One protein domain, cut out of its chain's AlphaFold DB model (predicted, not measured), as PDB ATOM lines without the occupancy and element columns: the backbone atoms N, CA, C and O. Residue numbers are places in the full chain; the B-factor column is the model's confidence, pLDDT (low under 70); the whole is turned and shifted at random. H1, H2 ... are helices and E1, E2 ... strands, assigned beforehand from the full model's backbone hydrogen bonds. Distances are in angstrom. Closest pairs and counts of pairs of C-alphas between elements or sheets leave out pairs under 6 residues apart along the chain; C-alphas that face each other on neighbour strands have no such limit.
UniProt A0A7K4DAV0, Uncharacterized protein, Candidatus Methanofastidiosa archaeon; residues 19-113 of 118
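Overview. This is residues 19 to 113 of the 118 residues of an uncharacterized protein of Candidatus Methanofastidiosa archaeon (UniProt A0A7K4DAV0). Two small sheets, partly face to face, make a compact body, and a thin tail, residues 103 to 113 with the short helix H1, sticks out from it and makes much of the length. The printed part has 95 residues, with seven named strands, E1 to E7, and then H1; the class is mostly strand. One sheet, E1, E7, E6, E3, is mixed; the other, E2, E5, E4, is antiparallel. The whole is loose, with a radius of gyration of the C-alphas of 15.9 A and spans of 60 by 28 by 16 A.

Along the chain. E1 is residues 23 to 25, beginning at C-alpha 23 (37.282, 76.664, 205.099). E2 is residues 29 to 35, 19.5 A long, and E3 residues 46 to 49. E4, residues 57 to 67, is 24.9 A long and bends by 62 degrees at residue 61. E5, residues 70 to 79, is 26.6 A long; E6, residues 81 to 87, 19.6 A; E7 is residues 96 to 99. H1, residues 105 to 111, ends at C-alpha 111 (11.694, 83.102, 191.787).

Arrangement. E1 and E7 are parallel, with N 24 and O 97 2.9 A apart. E7 and E6 form an antiparallel hairpin, with N 96 and O 83 2.8 A apart. E6 and E3 are antiparallel, with N 46 and O 86 2.8 A apart. In the other sheet, twisted, E2 and E5 are antiparallel, with N 30 and O 75 2.8 A apart; E4 and E5 form a hairpin, with N 61 and O 74 2.8 A apart. Between the sheets, the closest C-alphas of E5 and E7 are Ala 77 and Ile 98, 6.6 A apart. In H1 every O i to N i+4 pair is within hydrogen-bond range.

Size, cuts and confidence. The C-alphas farthest apart, Gln 39 and Gly 113, are 60.1 A apart. The printed part has no cut, and no link is long. Confidence is under 70 at residues 38 to 39, 52 to 54, 102 to 111 and 113.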
ATOM      1  N   ALA A  19      45.680  69.818 206.109       94.75
ATOM      2  CA  ALA A  19      44.791  70.150 205.003       94.75
ATOM      3  C   ALA A  19      44.518  71.661 204.971       94.75
ATOM      4  O   ALA A  19      44.184  72.264 205.990       94.75
ATOM      5  N   THR A  20      44.640  72.275 203.794       95.50
ATOM      6  CA  THR A  20      44.420  73.716 203.593       95.50
ATOM      7  C   THR A  20      43.610  73.998 202.325       95.50
ATOM      8  O   THR A  20      43.790  73.307 201.321       95.50
ATOM      9  N   PRO A  21      42.751  75.032 202.324       96.06
ATOM     10  CA  PRO A  21      42.375  75.866 203.472       96.06
ATOM     11  C   PRO A  21      41.444  75.130 204.459       96.06
ATOM     12  O   PRO A  21      40.821  74.132 204.111       96.06
ATOM     13  N   ASN A  22      41.321  75.638 205.692       92.88
ATOM     14  CA  ASN A  22      40.405  75.096 206.712       92.88
ATOM     15  C   ASN A  22      38.924  75.356 206.402       92.88
ATOM     16  O   ASN A  22      38.058  74.704 206.972       92.88
ATOM     17  N   ASN A  23      38.631  76.321 205.530       94.69
ATOM     18  CA  ASN A  23      37.282  76.664 205.099       94.69
ATOM     19  C   ASN A  23      37.276  76.758 203.578       94.69
ATOM     20  O   ASN A  23      38.129  77.432 203.002       94.69
ATOM     21  N   VAL A  24      36.330  76.076 202.944       95.38
ATOM     22  CA  VAL A  24      36.272  75.926 201.491       95.38
ATOM     23  C   VAL A  24      34.813  75.869 201.043       95.38
ATOM     24  O   VAL A  24      33.961  75.344 201.762       95.38
ATOM     25  N   ALA A  25      34.477  76.415 199.881       94.69
ATOM     26  CA  ALA A  25      33.139  76.272 199.311       94.69
ATOM     27  C   ALA A  25      33.029  74.994 198.464       94.69
ATOM     28  O   ALA A  25      34.013  74.495 197.912       94.69
ATOM     29  N   VAL A  26      31.814  74.464 198.294       94.38
ATOM     30  CA  VAL A  26      31.572  73.366 197.341       94.38
ATOM     31  C   VAL A  26      32.113  73.737 195.953       94.38
ATOM     32  O   VAL A  26      31.770  74.773 195.378       94.38
ATOM     33  N   GLY A  27      32.936  72.849 195.398       93.88
ATOM     34  CA  GLY A  27      33.594  72.999 194.105       93.88
ATOM     35  C   GLY A  27      35.008  73.579 194.168       93.88
ATOM     36  O   GLY A  27      35.705  73.504 193.156       93.88
ATOM     37  N   GLU A  28      35.457  74.112 195.302       96.25
ATOM     38  CA  GLU A  28      36.828  74.600 195.484       96.25
ATOM     39  C   GLU A  28      37.806  73.473 195.857       96.25
ATOM     40  O   GLU A  28      37.409  72.332 196.122       96.25
ATOM     41  N   LEU A  29      39.104  73.782 195.799       97.75
ATOM     42  CA  LEU A  29      40.179  72.816 196.008       97.75
ATOM     43  C   LEU A  29      40.665  72.810 197.460       97.75
ATOM     44  O   LEU A  29      40.772  73.850 198.102       97.75
ATOM     45  N   ILE A  30      41.011  71.617 197.933       97.75
ATOM     46  CA  ILE A  30      41.647  71.348 199.219       97.75
ATOM     47  C   ILE A  30      42.992  70.692 198.920       97.75
ATOM     48  O   ILE A  30      43.055  69.700 198.191       97.75
ATOM     49  N   THR A  31      44.060  71.233 199.491       97.44
ATOM     50  CA  THR A  31      45.415  70.691 199.385       97.44
ATOM     51  C   THR A  31      45.779  69.997 200.685       97.44
ATOM     52  O   THR A  31      45.728  70.605 201.755       97.44
ATOM     53  N   VAL A  32      46.144  68.722 200.592       95.50
ATOM     54  CA  VAL A  32      46.553  67.896 201.727       95.50
ATOM     55  C   VAL A  32      48.048  67.635 201.632       95.50
ATOM     56  O   VAL A  32      48.535  67.154 200.609       95.50
ATOM     57  N   TYR A  33      48.755  67.946 202.710       92.81
ATOM     58  CA  TYR A  33      50.186  67.752 202.873       92.81
ATOM     59  C   TYR A  33      50.427  66.598 203.834       92.81
ATOM     60  O   TYR A  33      49.991  66.640 204.986       92.81
ATOM     61  N   TYR A  34      51.146  65.589 203.360       90.69
ATOM     62  CA  TYR A  34      51.667  64.509 204.181       90.69
ATOM     63  C   TYR A  34      53.198  64.601 204.201       90.69
ATOM     64  O   TYR A  34      53.808  64.521 203.131       90.69
ATOM     65  N   PRO A  35      53.842  64.769 205.363       88.25
ATOM     66  CA  PRO A  35      55.295  64.858 205.433       88.25
ATOM     67  C   PRO A  35      55.964  63.570 204.948       88.25
ATOM     68  O   PRO A  35      55.678  62.470 205.414       88.25
ATOM     69  N   SER A  36      56.857  63.702 203.969       79.06
ATOM     70  CA  SER A  36      57.617  62.596 203.396       79.06
ATOM     71  C   SER A  36      58.897  62.376 204.202       79.06
ATOM     72  O   SER A  36      59.986  62.773 203.784       79.06
ATOM     73  N   GLU A  37      58.776  61.743 205.367       71.44
ATOM     74  CA  GLU A  37      59.944  61.178 206.060       71.44
ATOM     75  C   GLU A  37      60.439  59.897 205.351       71.44
ATOM     76  O   GLU A  37      61.618  59.556 205.409       71.44
ATOM     77  N   SER A  38      59.551  59.234 204.598       59.88
ATOM     78  CA  SER A  38      59.830  58.065 203.752       59.88
ATOM     79  C   SER A  38      59.877  58.420 202.256       59.88
ATOM     80  O   SER A  38      59.262  59.390 201.803       59.88
ATOM     81  N   GLN A  39      60.599  57.624 201.455       63.06
ATOM     82  CA  GLN A  39      60.675  57.792 199.994       63.06
ATOM     83  C   GLN A  39      59.380  57.400 199.268       63.06
ATOM     84  O   GLN A  39      59.151  57.887 198.160       63.06
ATOM     85  N   THR A  40      58.535  56.566 199.876       79.31
ATOM     86  CA  THR A  40      57.283  56.083 199.280       79.31
ATOM     87  C   THR A  40      56.074  56.854 199.814       79.31
ATOM     88  O   THR A  40      55.985  57.049 201.029       79.31
ATOM     89  N   PRO A  41      55.135  57.277 198.947       80.62
ATOM     90  CA  PRO A  41      53.905  57.917 199.396       80.62
ATOM     91  C   PRO A  41      53.036  56.938 200.192       80.62
ATOM     92  O   PRO A  41      53.015  55.751 199.854       80.62
ATOM     93  N   PRO A  42      52.305  57.405 201.219       83.81
ATOM     94  CA  PRO A  42      51.279  56.587 201.845       83.81
ATOM     95  C   PRO A  42      50.112  56.358 200.878       83.81
ATOM     96  O   PRO A  42      49.922  57.108 199.909       83.81
ATOM     97  N   ASP A  43      49.303  55.345 201.188       87.62
ATOM     98  CA  ASP A  43      48.025  55.119 200.521       87.62
ATOM     99  C   ASP A  43      47.129  56.362 200.585       87.62
ATOM    100  O   ASP A  43      47.293  57.251 201.433       87.62
ATOM    101  N   ASP A  44      46.156  56.419 199.677       88.38
ATOM    102  CA  ASP A  44      45.208  57.523 199.644       88.38
ATOM    103  C   ASP A  44      44.446  57.639 200.972       88.38
ATOM    104  O   ASP A  44      43.935  56.639 201.490       88.38
ATOM    105  N   PRO A  45      44.321  58.858 201.527       91.31
ATOM    106  CA  PRO A  45      43.607  59.043 202.769       91.31
ATOM    107  C   PRO A  45      42.122  58.748 202.581       91.31
ATOM    108  O   PRO A  45      41.492  59.128 201.587       91.31
ATOM    109  N   THR A  46      41.538  58.138 203.604       92.69
ATOM    110  CA  THR A  46      40.090  58.018 203.722       92.69
ATOM    111  C   THR A  46      39.520  59.352 204.194       92.69
ATOM    112  O   THR A  46      40.061  59.989 205.098       92.69
ATOM    113  N   ILE A  47      38.426  59.794 203.574       92.69
ATOM    114  CA  ILE A  47      37.727  61.023 203.962       92.69
ATOM    115  C   ILE A  47      36.641  60.648 204.966       92.69
ATOM    116  O   ILE A  47      35.689  59.938 204.628       92.69
ATOM    117  N   GLU A  48      36.774  61.145 206.189       91.88
ATOM    118  CA  GLU A  48      35.826  60.908 207.275       91.88
ATOM    119  C   GLU A  48      35.177  62.231 207.707       91.88
ATOM    120  O   GLU A  48      35.711  63.319 207.479       91.88
ATOM    121  N   ALA A  49      33.979  62.142 208.285       89.50
ATOM    122  CA  ALA A  49      33.281  63.309 208.807       89.50
ATOM    123  C   ALA A  49      33.847  63.685 210.179       89.50
ATOM    124  O   ALA A  49      34.048  62.813 211.025       89.50
ATOM    125  N   SER A  50      34.040  64.982 210.416       83.62
ATOM    126  CA  SER A  50      34.288  65.494 211.761       83.62
ATOM    127  C   SER A  50      32.951  65.868 212.402       83.62
ATOM    128  O   SER A  50      32.291  66.823 211.986       83.62
ATOM    129  N   GLY A  51      32.524  65.083 213.394       76.69
ATOM    130  CA  GLY A  51      31.266  65.288 214.119       76.69
ATOM    131  C   GLY A  51      30.031  64.628 213.490       76.69
ATOM    132  O   GLY A  51      30.117  63.813 212.573       76.69
ATOM    133  N   THR A  52      28.857  64.953 214.037       62.84
ATOM    134  CA  THR A  52      27.595  64.204 213.852       62.84
ATOM    135  C   THR A  52      26.602  64.811 212.857       62.84
ATOM    136  O   THR A  52      25.616  64.155 212.529       62.84
ATOM    137  N   LEU A  53      26.805  66.048 212.393       59.47
ATOM    138  CA  LEU A  53      25.699  66.837 211.826       59.47
ATOM    139  C   LEU A  53      25.450  66.627 210.322       59.47
ATOM    140  O   LEU A  53      24.292  66.583 209.924       59.47
ATOM    141  N   VAL A  54      26.482  66.449 209.486       69.81
ATOM    142  CA  VAL A  54      26.352  66.081 208.057       69.81
ATOM    143  C   VAL A  54      27.657  65.429 207.597       69.81
ATOM    144  O   VAL A  54      28.727  65.999 207.810       69.81
ATOM    145  N   LYS A  55      27.594  64.272 206.920       78.69
ATOM    146  CA  LYS A  55      28.775  63.707 206.249       78.69
ATOM    147  C   LYS A  55      29.157  64.619 205.079       78.69
ATOM    148  O   LYS A  55      28.543  64.552 204.016       78.69
ATOM    149  N   GLY A  56      30.144  65.488 205.299       82.50
ATOM    150  CA  GLY A  56      30.785  66.249 204.231       82.50
ATOM    151  C   GLY A  56      31.512  65.320 203.260       82.50
ATOM    152  O   GLY A  56      31.671  64.121 203.510       82.50
ATOM    153  N   GLY A  57      31.959  65.855 202.128       91.56
ATOM    154  CA  GLY A  57      32.630  65.026 201.134       91.56
ATOM    155  C   GLY A  57      33.506  65.807 200.176       91.56
ATOM    156  O   GLY A  57      33.181  66.924 199.776       91.56
ATOM    157  N   ALA A  58      34.590  65.166 199.757       94.94
ATOM    158  CA  ALA A  58      35.466  65.619 198.692       94.94
ATOM    159  C   ALA A  58      35.845  64.428 197.798       94.94
ATOM    160  O   ALA A  58      35.652  63.273 198.176       94.94
ATOM    161  N   TYR A  59      36.353  64.695 196.599       95.88
ATOM    162  CA  TYR A  59      36.907  63.664 195.720       95.88
ATOM    163  C   TYR A  59      38.313  64.045 195.282       95.88
ATOM    164  O   TYR A  59      38.633  65.228 195.147       95.88
ATOM    165  N   LYS A  60      39.160  63.037 195.087       96.56
ATOM    166  CA  LYS A  60      40.549  63.245 194.691       96.56
ATOM    167  C   LYS A  60      40.611  63.795 193.267       96.56
ATOM    168  O   LYS A  60      39.957  63.281 192.365       96.56
ATOM    169  N   VAL A  61      41.389  64.854 193.091       97.25
ATOM    170  CA  VAL A  61      41.679  65.489 191.800       97.25
ATOM    171  C   VAL A  61      43.047  65.042 191.299       97.25
ATOM    172  O   VAL A  61      43.184  64.728 190.122       97.25
ATOM    173  N   SER A  62      44.055  65.006 192.176       96.06
ATOM    174  CA  SER A  62      45.421  64.614 191.815       96.06
ATOM    175  C   SER A  62      46.264  64.197 193.027       96.06
ATOM    176  O   SER A  62      45.856  64.361 194.181       96.06
ATOM    177  N   GLY A  63      47.458  63.668 192.741       92.25
ATOM    178  CA  GLY A  63      48.463  63.254 193.717       92.25
ATOM    179  C   GLY A  63      48.446  61.749 194.034       92.25
ATOM    180  O   GLY A  63      47.659  61.011 193.435       92.25
ATOM    181  N   PRO A  64      49.291  61.285 194.970       92.19
ATOM    182  CA  PRO A  64      50.331  62.082 195.618       92.19
ATOM    183  C   PRO A  64      51.401  62.549 194.629       92.19
ATOM    184  O   PRO A  64      51.891  61.770 193.816       92.19
ATOM    185  N   THR A  65      51.793  63.816 194.734       92.00
ATOM    186  CA  THR A  65      52.973  64.368 194.059       92.00
ATOM    187  C   THR A  65      53.990  64.762 195.117       92.00
ATOM    188  O   THR A  65      53.631  65.412 196.100       92.00
ATOM    189  N   LYS A  66      55.256  64.376 194.945       89.88
ATOM    190  CA  LYS A  66      56.318  64.787 195.866       89.88
ATOM    191  C   LYS A  66      56.699  66.247 195.605       89.88
ATOM    192  O   LYS A  66      57.175  66.571 194.520       89.88
ATOM    193  N   THR A  67      56.521  67.099 196.609       88.81
ATOM    194  CA  THR A  67      56.860  68.527 196.578       88.81
ATOM    195  C   THR A  67      57.681  68.862 197.818       88.81
ATOM    196  O   THR A  67      57.155  68.926 198.931       88.81
ATOM    197  N   GLY A  68      58.989  69.056 197.636       86.94
ATOM    198  CA  GLY A  68      59.924  69.207 198.754       86.94
ATOM    199  C   GLY A  68      59.899  67.977 199.669       86.94
ATOM    200  O   GLY A  68      60.029  66.849 199.195       86.94
ATOM    201  N   ASN A  69      59.679  68.211 200.963       88.25
ATOM    202  CA  ASN A  69      59.594  67.167 201.990       88.25
ATOM    203  C   ASN A  69      58.153  66.694 202.245       88.25
ATOM    204  O   ASN A  69      57.870  66.187 203.324       88.25
ATOM    205  N   ASN A  70      57.223  66.898 201.306       90.00
ATOM    206  CA  ASN A  70      55.827  66.487 201.450       90.00
ATOM    207  C   ASN A  70      55.340  65.707 200.226       90.00
ATOM    208  O   ASN A  70      55.680  66.026 199.086       90.00
ATOM    209  N   PHE A  71      54.456  64.743 200.456       92.44
ATOM    210  CA  PHE A  71      53.512  64.262 199.460       92.44
ATOM    211  C   PHE A  71      52.269  65.145 199.483       92.44
ATOM    212  O   PHE A  71      51.676  65.387 200.535       92.44
ATOM    213  N   VAL A  72      51.893  65.648 198.311       93.94
ATOM    214  CA  VAL A  72      50.792  66.591 198.142       93.94
ATOM    215  C   VAL A  72      49.663  65.928 197.369       93.94
ATOM    216  O   VAL A  72      49.865  65.416 196.266       93.94
ATOM    217  N   TYR A  73      48.466  65.976 197.944       95.75
ATOM    218  CA  TYR A  73      47.231  65.494 197.341       95.75
ATOM    219  C   TYR A  73      46.295  66.678 197.130       95.75
ATOM    220  O   TYR A  73      46.183  67.552 197.990       95.75
ATOM    221  N   THR A  74      45.591  66.695 196.003       97.06
ATOM    222  CA  THR A  74      44.578  67.719 195.726       97.06
ATOM    223  C   THR A  74      43.210  67.067 195.687       97.06
ATOM    224  O   THR A  74      42.997  66.102 194.953       97.06
ATOM    225  N   TYR A  75      42.269  67.624 196.436       97.75
ATOM    226  CA  TYR A  75      40.875  67.204 196.486       97.75
ATOM    227  C   TYR A  75      39.967  68.349 196.066       97.75
ATOM    228  O   TYR A  75      40.309  69.515 196.241       97.75
ATOM    229  N   ARG A  76      38.785  68.034 195.535       97.44
ATOM    230  CA  ARG A  76      37.729  69.018 195.303       97.44
ATOM    231  C   ARG A  76      36.584  68.789 196.273       97.44
ATOM    232  O   ARG A  76      36.065  67.675 196.369       97.44
ATOM    233  N   ALA A  77      36.170  69.855 196.949       96.44
ATOM    234  CA  ALA A  77      35.012  69.859 197.828       96.44
ATOM    235  C   ALA A  77      33.737  69.528 197.036       96.44
ATOM    236  O   ALA A  77      33.453  70.143 196.006       96.44
ATOM    237  N   LYS A  78      32.960  68.555 197.513       94.25
ATOM    238  CA  LYS A  78      31.770  68.023 196.831       94.25
ATOM    239  C   LYS A  78      30.486  68.291 197.603       94.25
ATOM    240  O   LYS A  78      29.479  68.634 196.994       94.25
ATOM    241  N   GLN A  79      30.513  68.100 198.918       92.12
ATOM    242  CA  GLN A  79      29.321  68.143 199.757       92.12
ATOM    243  C   GLN A  79      29.590  68.957 201.025       92.12
ATOM    244  O   GLN A  79      30.633  68.733 201.648       92.12
ATOM    245  N   PRO A  80      28.670  69.860 201.421       92.94
ATOM    246  CA  PRO A  80      28.798  70.616 202.658       92.94
ATOM    247  C   PRO A  80      28.906  69.720 203.891       92.94
ATOM    248  O   PRO A  80      28.278  68.662 203.959       92.94
ATOM    249  N   GLY A  81      29.677  70.174 204.870       92.75
ATOM    250  CA  GLY A  81      29.974  69.454 206.104       92.75
ATOM    251  C   GLY A  81      31.444  69.589 206.485       92.75
ATOM    252  O   GLY A  81      32.256  70.083 205.702       92.75
ATOM    253  N   THR A  82      31.790  69.148 207.689       93.81
ATOM    254  CA  THR A  82      33.176  69.168 208.166       93.81
ATOM    255  C   THR A  82      33.811  67.802 207.944       93.81
ATOM    256  O   THR A  82      33.225  66.779 208.305       93.81
ATOM    257  N   ILE A  83      34.996  67.774 207.335       94.56
ATOM    258  CA  ILE A  83      35.744  66.547 207.041       94.56
ATOM    259  C   ILE A  83      37.172  66.617 207.582       94.56
ATOM    260  O   ILE A  83      37.712  67.707 207.759       94.56
ATOM    261  N   TYR A  84      37.801  65.459 207.760       94.31
ATOM    262  CA  TYR A  84      39.255  65.321 207.862       94.31
ATOM    263  C   TYR A  84      39.747  64.193 206.946       94.31
ATOM    264  O   TYR A  84      38.983  63.312 206.540       94.31
ATOM    265  N   PHE A  85      41.036  64.229 206.612       94.06
ATOM    266  CA  PHE A  85      41.703  63.204 205.813       94.06
ATOM    267  C   PHE A  85      42.497  62.297 206.742       94.06
ATOM    268  O   PHE A  85      43.363  62.768 207.479       94.06
ATOM    269  N   LYS A  86      42.191  61.002 206.713       92.00
ATOM    270  CA  LYS A  86      42.794  59.988 207.574       92.00
ATOM    271  C   LYS A  86      43.711  59.076 206.771       92.00
ATOM    272  O   LYS A  86      43.266  58.430 205.826       92.00
ATOM    273  N   PHE A  87      44.973  59.007 207.168       88.75
ATOM    274  CA  PHE A  87      45.988  58.132 206.593       88.75
ATOM    275  C   PHE A  87      46.211  56.940 207.532       88.75
ATOM    276  O   PHE A  87      46.686  57.098 208.660       88.75
ATOM    277  N   GLY A  88      45.857  55.735 207.077       84.62
ATOM    278  CA  GLY A  88      45.885  54.543 207.926       84.62
ATOM    279  C   GLY A  88      44.997  54.697 209.171       84.62
ATOM    280  O   GLY A  88      43.918  55.283 209.104       84.62
ATOM    281  N   ASN A  89      45.448  54.177 210.315       78.88
ATOM    282  CA  ASN A  89      44.687  54.224 211.573       78.88
ATOM    283  C   ASN A  89      45.153  55.294 212.569       78.88
ATOM    284  O   ASN A  89      44.477  55.503 213.572       78.88
ATOM    285  N   GLU A  90      46.275  55.961 212.310       76.25
ATOM    286  CA  GLU A  90      46.967  56.777 213.319       76.25
ATOM    287  C   GLU A  90      47.022  58.265 212.955       76.25
ATOM    288  O   GLU A  90      47.028  59.127 213.833       76.25
ATOM    289  N   TYR A  91      46.993  58.588 211.662       86.75
ATOM    290  CA  TYR A  91      47.279  59.932 211.174       86.75
ATOM    291  C   TYR A  91      46.016  60.580 210.612       86.75
ATOM    292  O   TYR A  91      45.351  60.014 209.743       86.75
ATOM    293  N   ARG A  92      45.680  61.783 211.088       90.44
ATOM    294  CA  ARG A  92      44.596  62.604 210.539       90.44
ATOM    295  C   ARG A  92      45.004  64.069 210.410       90.44
ATOM    296  O   ARG A  92      45.676  64.618 211.281       90.44
ATOM    297  N   THR A  93      44.500  64.724 209.372       92.94
ATOM    298  CA  THR A  93      44.646  66.174 209.212       92.94
ATOM    299  C   THR A  93      43.799  66.957 210.215       92.94
ATOM    300  O   THR A  93      42.927  66.411 210.893       92.94
ATOM    301  N   ASN A  94      43.992  68.278 210.237       93.44
ATOM    302  CA  ASN A  94      42.995  69.204 210.765       93.44
ATOM    303  C   ASN A  94      41.653  69.086 210.026       93.44
ATOM    304  O   ASN A  94      41.582  68.624 208.880       93.44
ATOM    305  N   ASP A  95      40.616  69.598 210.683       94.38
ATOM    306  CA  ASP A  95      39.281  69.718 210.119       94.38
ATOM    307  C   ASP A  95      39.239  70.755 208.989       94.38
ATOM    308  O   ASP A  95      39.873  71.818 209.055       94.38
ATOM    309  N   VAL A  96      38.450  70.435 207.965       94.25
ATOM    310  CA  VAL A  96      38.111  71.303 206.837       94.25
ATOM    311  C   VAL A  96      36.596  71.457 206.780       94.25
ATOM    312  O   VAL A  96      35.868  70.480 206.594       94.25
ATOM    313  N   SER A  97      36.114  72.689 206.925       94.69
ATOM    314  CA  SER A  97      34.701  73.035 206.808       94.69
ATOM    315  C   SER A  97      34.344  73.327 205.352       94.69
ATOM    316  O   SER A  97      34.850  74.278 204.751       94.69
ATOM    317  N   ILE A  98      33.462  72.506 204.779       94.31
ATOM    318  CA  ILE A  98      32.914  72.709 203.440       94.31
ATOM    319  C   ILE A  98      31.584  73.447 203.563       94.31
ATOM    320  O   ILE A  98      30.596  72.911 204.074       94.31
ATOM    321  N   THR A  99      31.542  74.666 203.043       93.12
ATOM    322  CA  THR A  99      30.343  75.503 203.019       93.12
ATOM    323  C   THR A  99      29.587  75.346 201.698       93.12
ATOM    324  O   THR A  99      30.198  75.103 200.648       93.12
ATOM    325  N   PRO A 100      28.246  75.463 201.696       89.19
ATOM    326  CA  PRO A 100      27.485  75.528 200.457       89.19
ATOM    327  C   PRO A 100      27.992  76.675 199.588       89.19
ATOM    328  O   PRO A 100      28.258  77.770 200.083       89.19
ATOM    329  N   LYS A 101      28.080  76.449 198.275       83.06
ATOM    330  CA  LYS A 101      28.368  77.549 197.358       83.06
ATOM    331  C   LYS A 101      27.236  78.581 197.476       83.06
ATOM    332  O   LYS A 101      26.068  78.175 197.412       83.06
ATOM    333  N   PRO A 102      27.536  79.880 197.659       69.00
ATOM    334  CA  PRO A 102      26.498  80.895 197.698       69.00
ATOM    335  C   PRO A 102      25.708  80.824 196.394       69.00
ATOM    336  O   PRO A 102      26.260  80.938 195.296       69.00
ATOM    337  N   HIS A 103      24.411  80.564 196.519       68.25
ATOM    338  CA  HIS A 103      23.511  80.568 195.381       68.25
ATOM    339  C   HIS A 103      23.409  82.016 194.895       68.25
ATOM    340  O   HIS A 103      23.213  82.915 195.719       68.25
ATOM    341  N   PRO A 104      23.557  82.284 193.587       67.19
ATOM    342  CA  PRO A 104      23.489  83.645 193.091       67.19
ATOM    343  C   PRO A 104      22.116  84.229 193.431       67.19
ATOM    344  O   PRO A 104      21.085  83.666 193.070       67.19
ATOM    345  N   MET A 105      22.112  85.382 194.099       63.56
ATOM    346  CA  MET A 105      20.918  86.138 194.509       63.56
ATOM    347  C   MET A 105      19.945  86.382 193.337       63.56
ATOM    348  O   MET A 105      18.740  86.495 193.535       63.56
ATOM    349  N   LYS A 106      20.463  86.353 192.101       62.41
ATOM    350  CA  LYS A 106      19.712  86.365 190.840       62.41
ATOM    351  C   LYS A 106      18.682  85.232 190.727       62.41
ATOM    352  O   LYS A 106      17.563  85.491 190.313       62.41
ATOM    353  N   ALA A 107      19.018  84.009 191.143       65.81
ATOM    354  CA  ALA A 107      18.082  82.882 191.119       65.81
ATOM    355  C   ALA A 107      16.925  83.076 192.115       65.81
ATOM    356  O   ALA A 107      15.785  82.733 191.817       65.81
ATOM    357  N   PHE A 108      17.200  83.685 193.272       65.44
ATOM    358  CA  PHE A 108      16.163  84.048 194.240       65.44
ATOM    359  C   PHE A 108      15.285  85.203 193.748       65.44
ATOM    360  O   PHE A 108      14.069  85.151 193.907       65.44
ATOM    361  N   MET A 109      15.874  86.225 193.123       65.69
ATOM    362  CA  MET A 109      15.124  87.339 192.537       65.69
ATOM    363  C   MET A 109      14.206  86.878 191.395       65.69
ATOM    364  O   MET A 109      13.052  87.299 191.354       65.69
ATOM    365  N   ASP A 110      14.661  85.949 190.545       64.62
ATOM    366  CA  ASP A 110      13.852  85.371 189.463       64.62
ATOM    367  C   ASP A 110      12.644  84.567 190.006       64.62
ATOM    368  O   ASP A 110      11.546  84.674 189.456       64.62
ATOM    369  N   ILE A 111      12.799  83.825 191.115       68.12
ATOM    370  CA  ILE A 111      11.694  83.102 191.787       68.12
ATOM    371  C   ILE A 111      10.701  84.074 192.437       68.12
ATOM    372  O   ILE A 111       9.490  83.880 192.346       68.12
ATOM    373  N   LEU A 112      11.201  85.130 193.080       75.56
ATOM    374  CA  LEU A 112      10.376  86.145 193.745       75.56
ATOM    375  C   LEU A 112       9.790  87.182 192.769       75.56
ATOM    376  O   LEU A 112       9.088  88.096 193.192       75.56
ATOM    377  N   GLY A 113      10.061  87.058 191.465       65.19
ATOM    378  CA  GLY A 113       9.536  87.951 190.430       65.19
ATOM    379  C   GLY A 113      10.199  89.333 190.375       65.19
ATOM    380  O   GLY A 113       9.758  90.192 189.606       65.19
TER     381      GLY A 113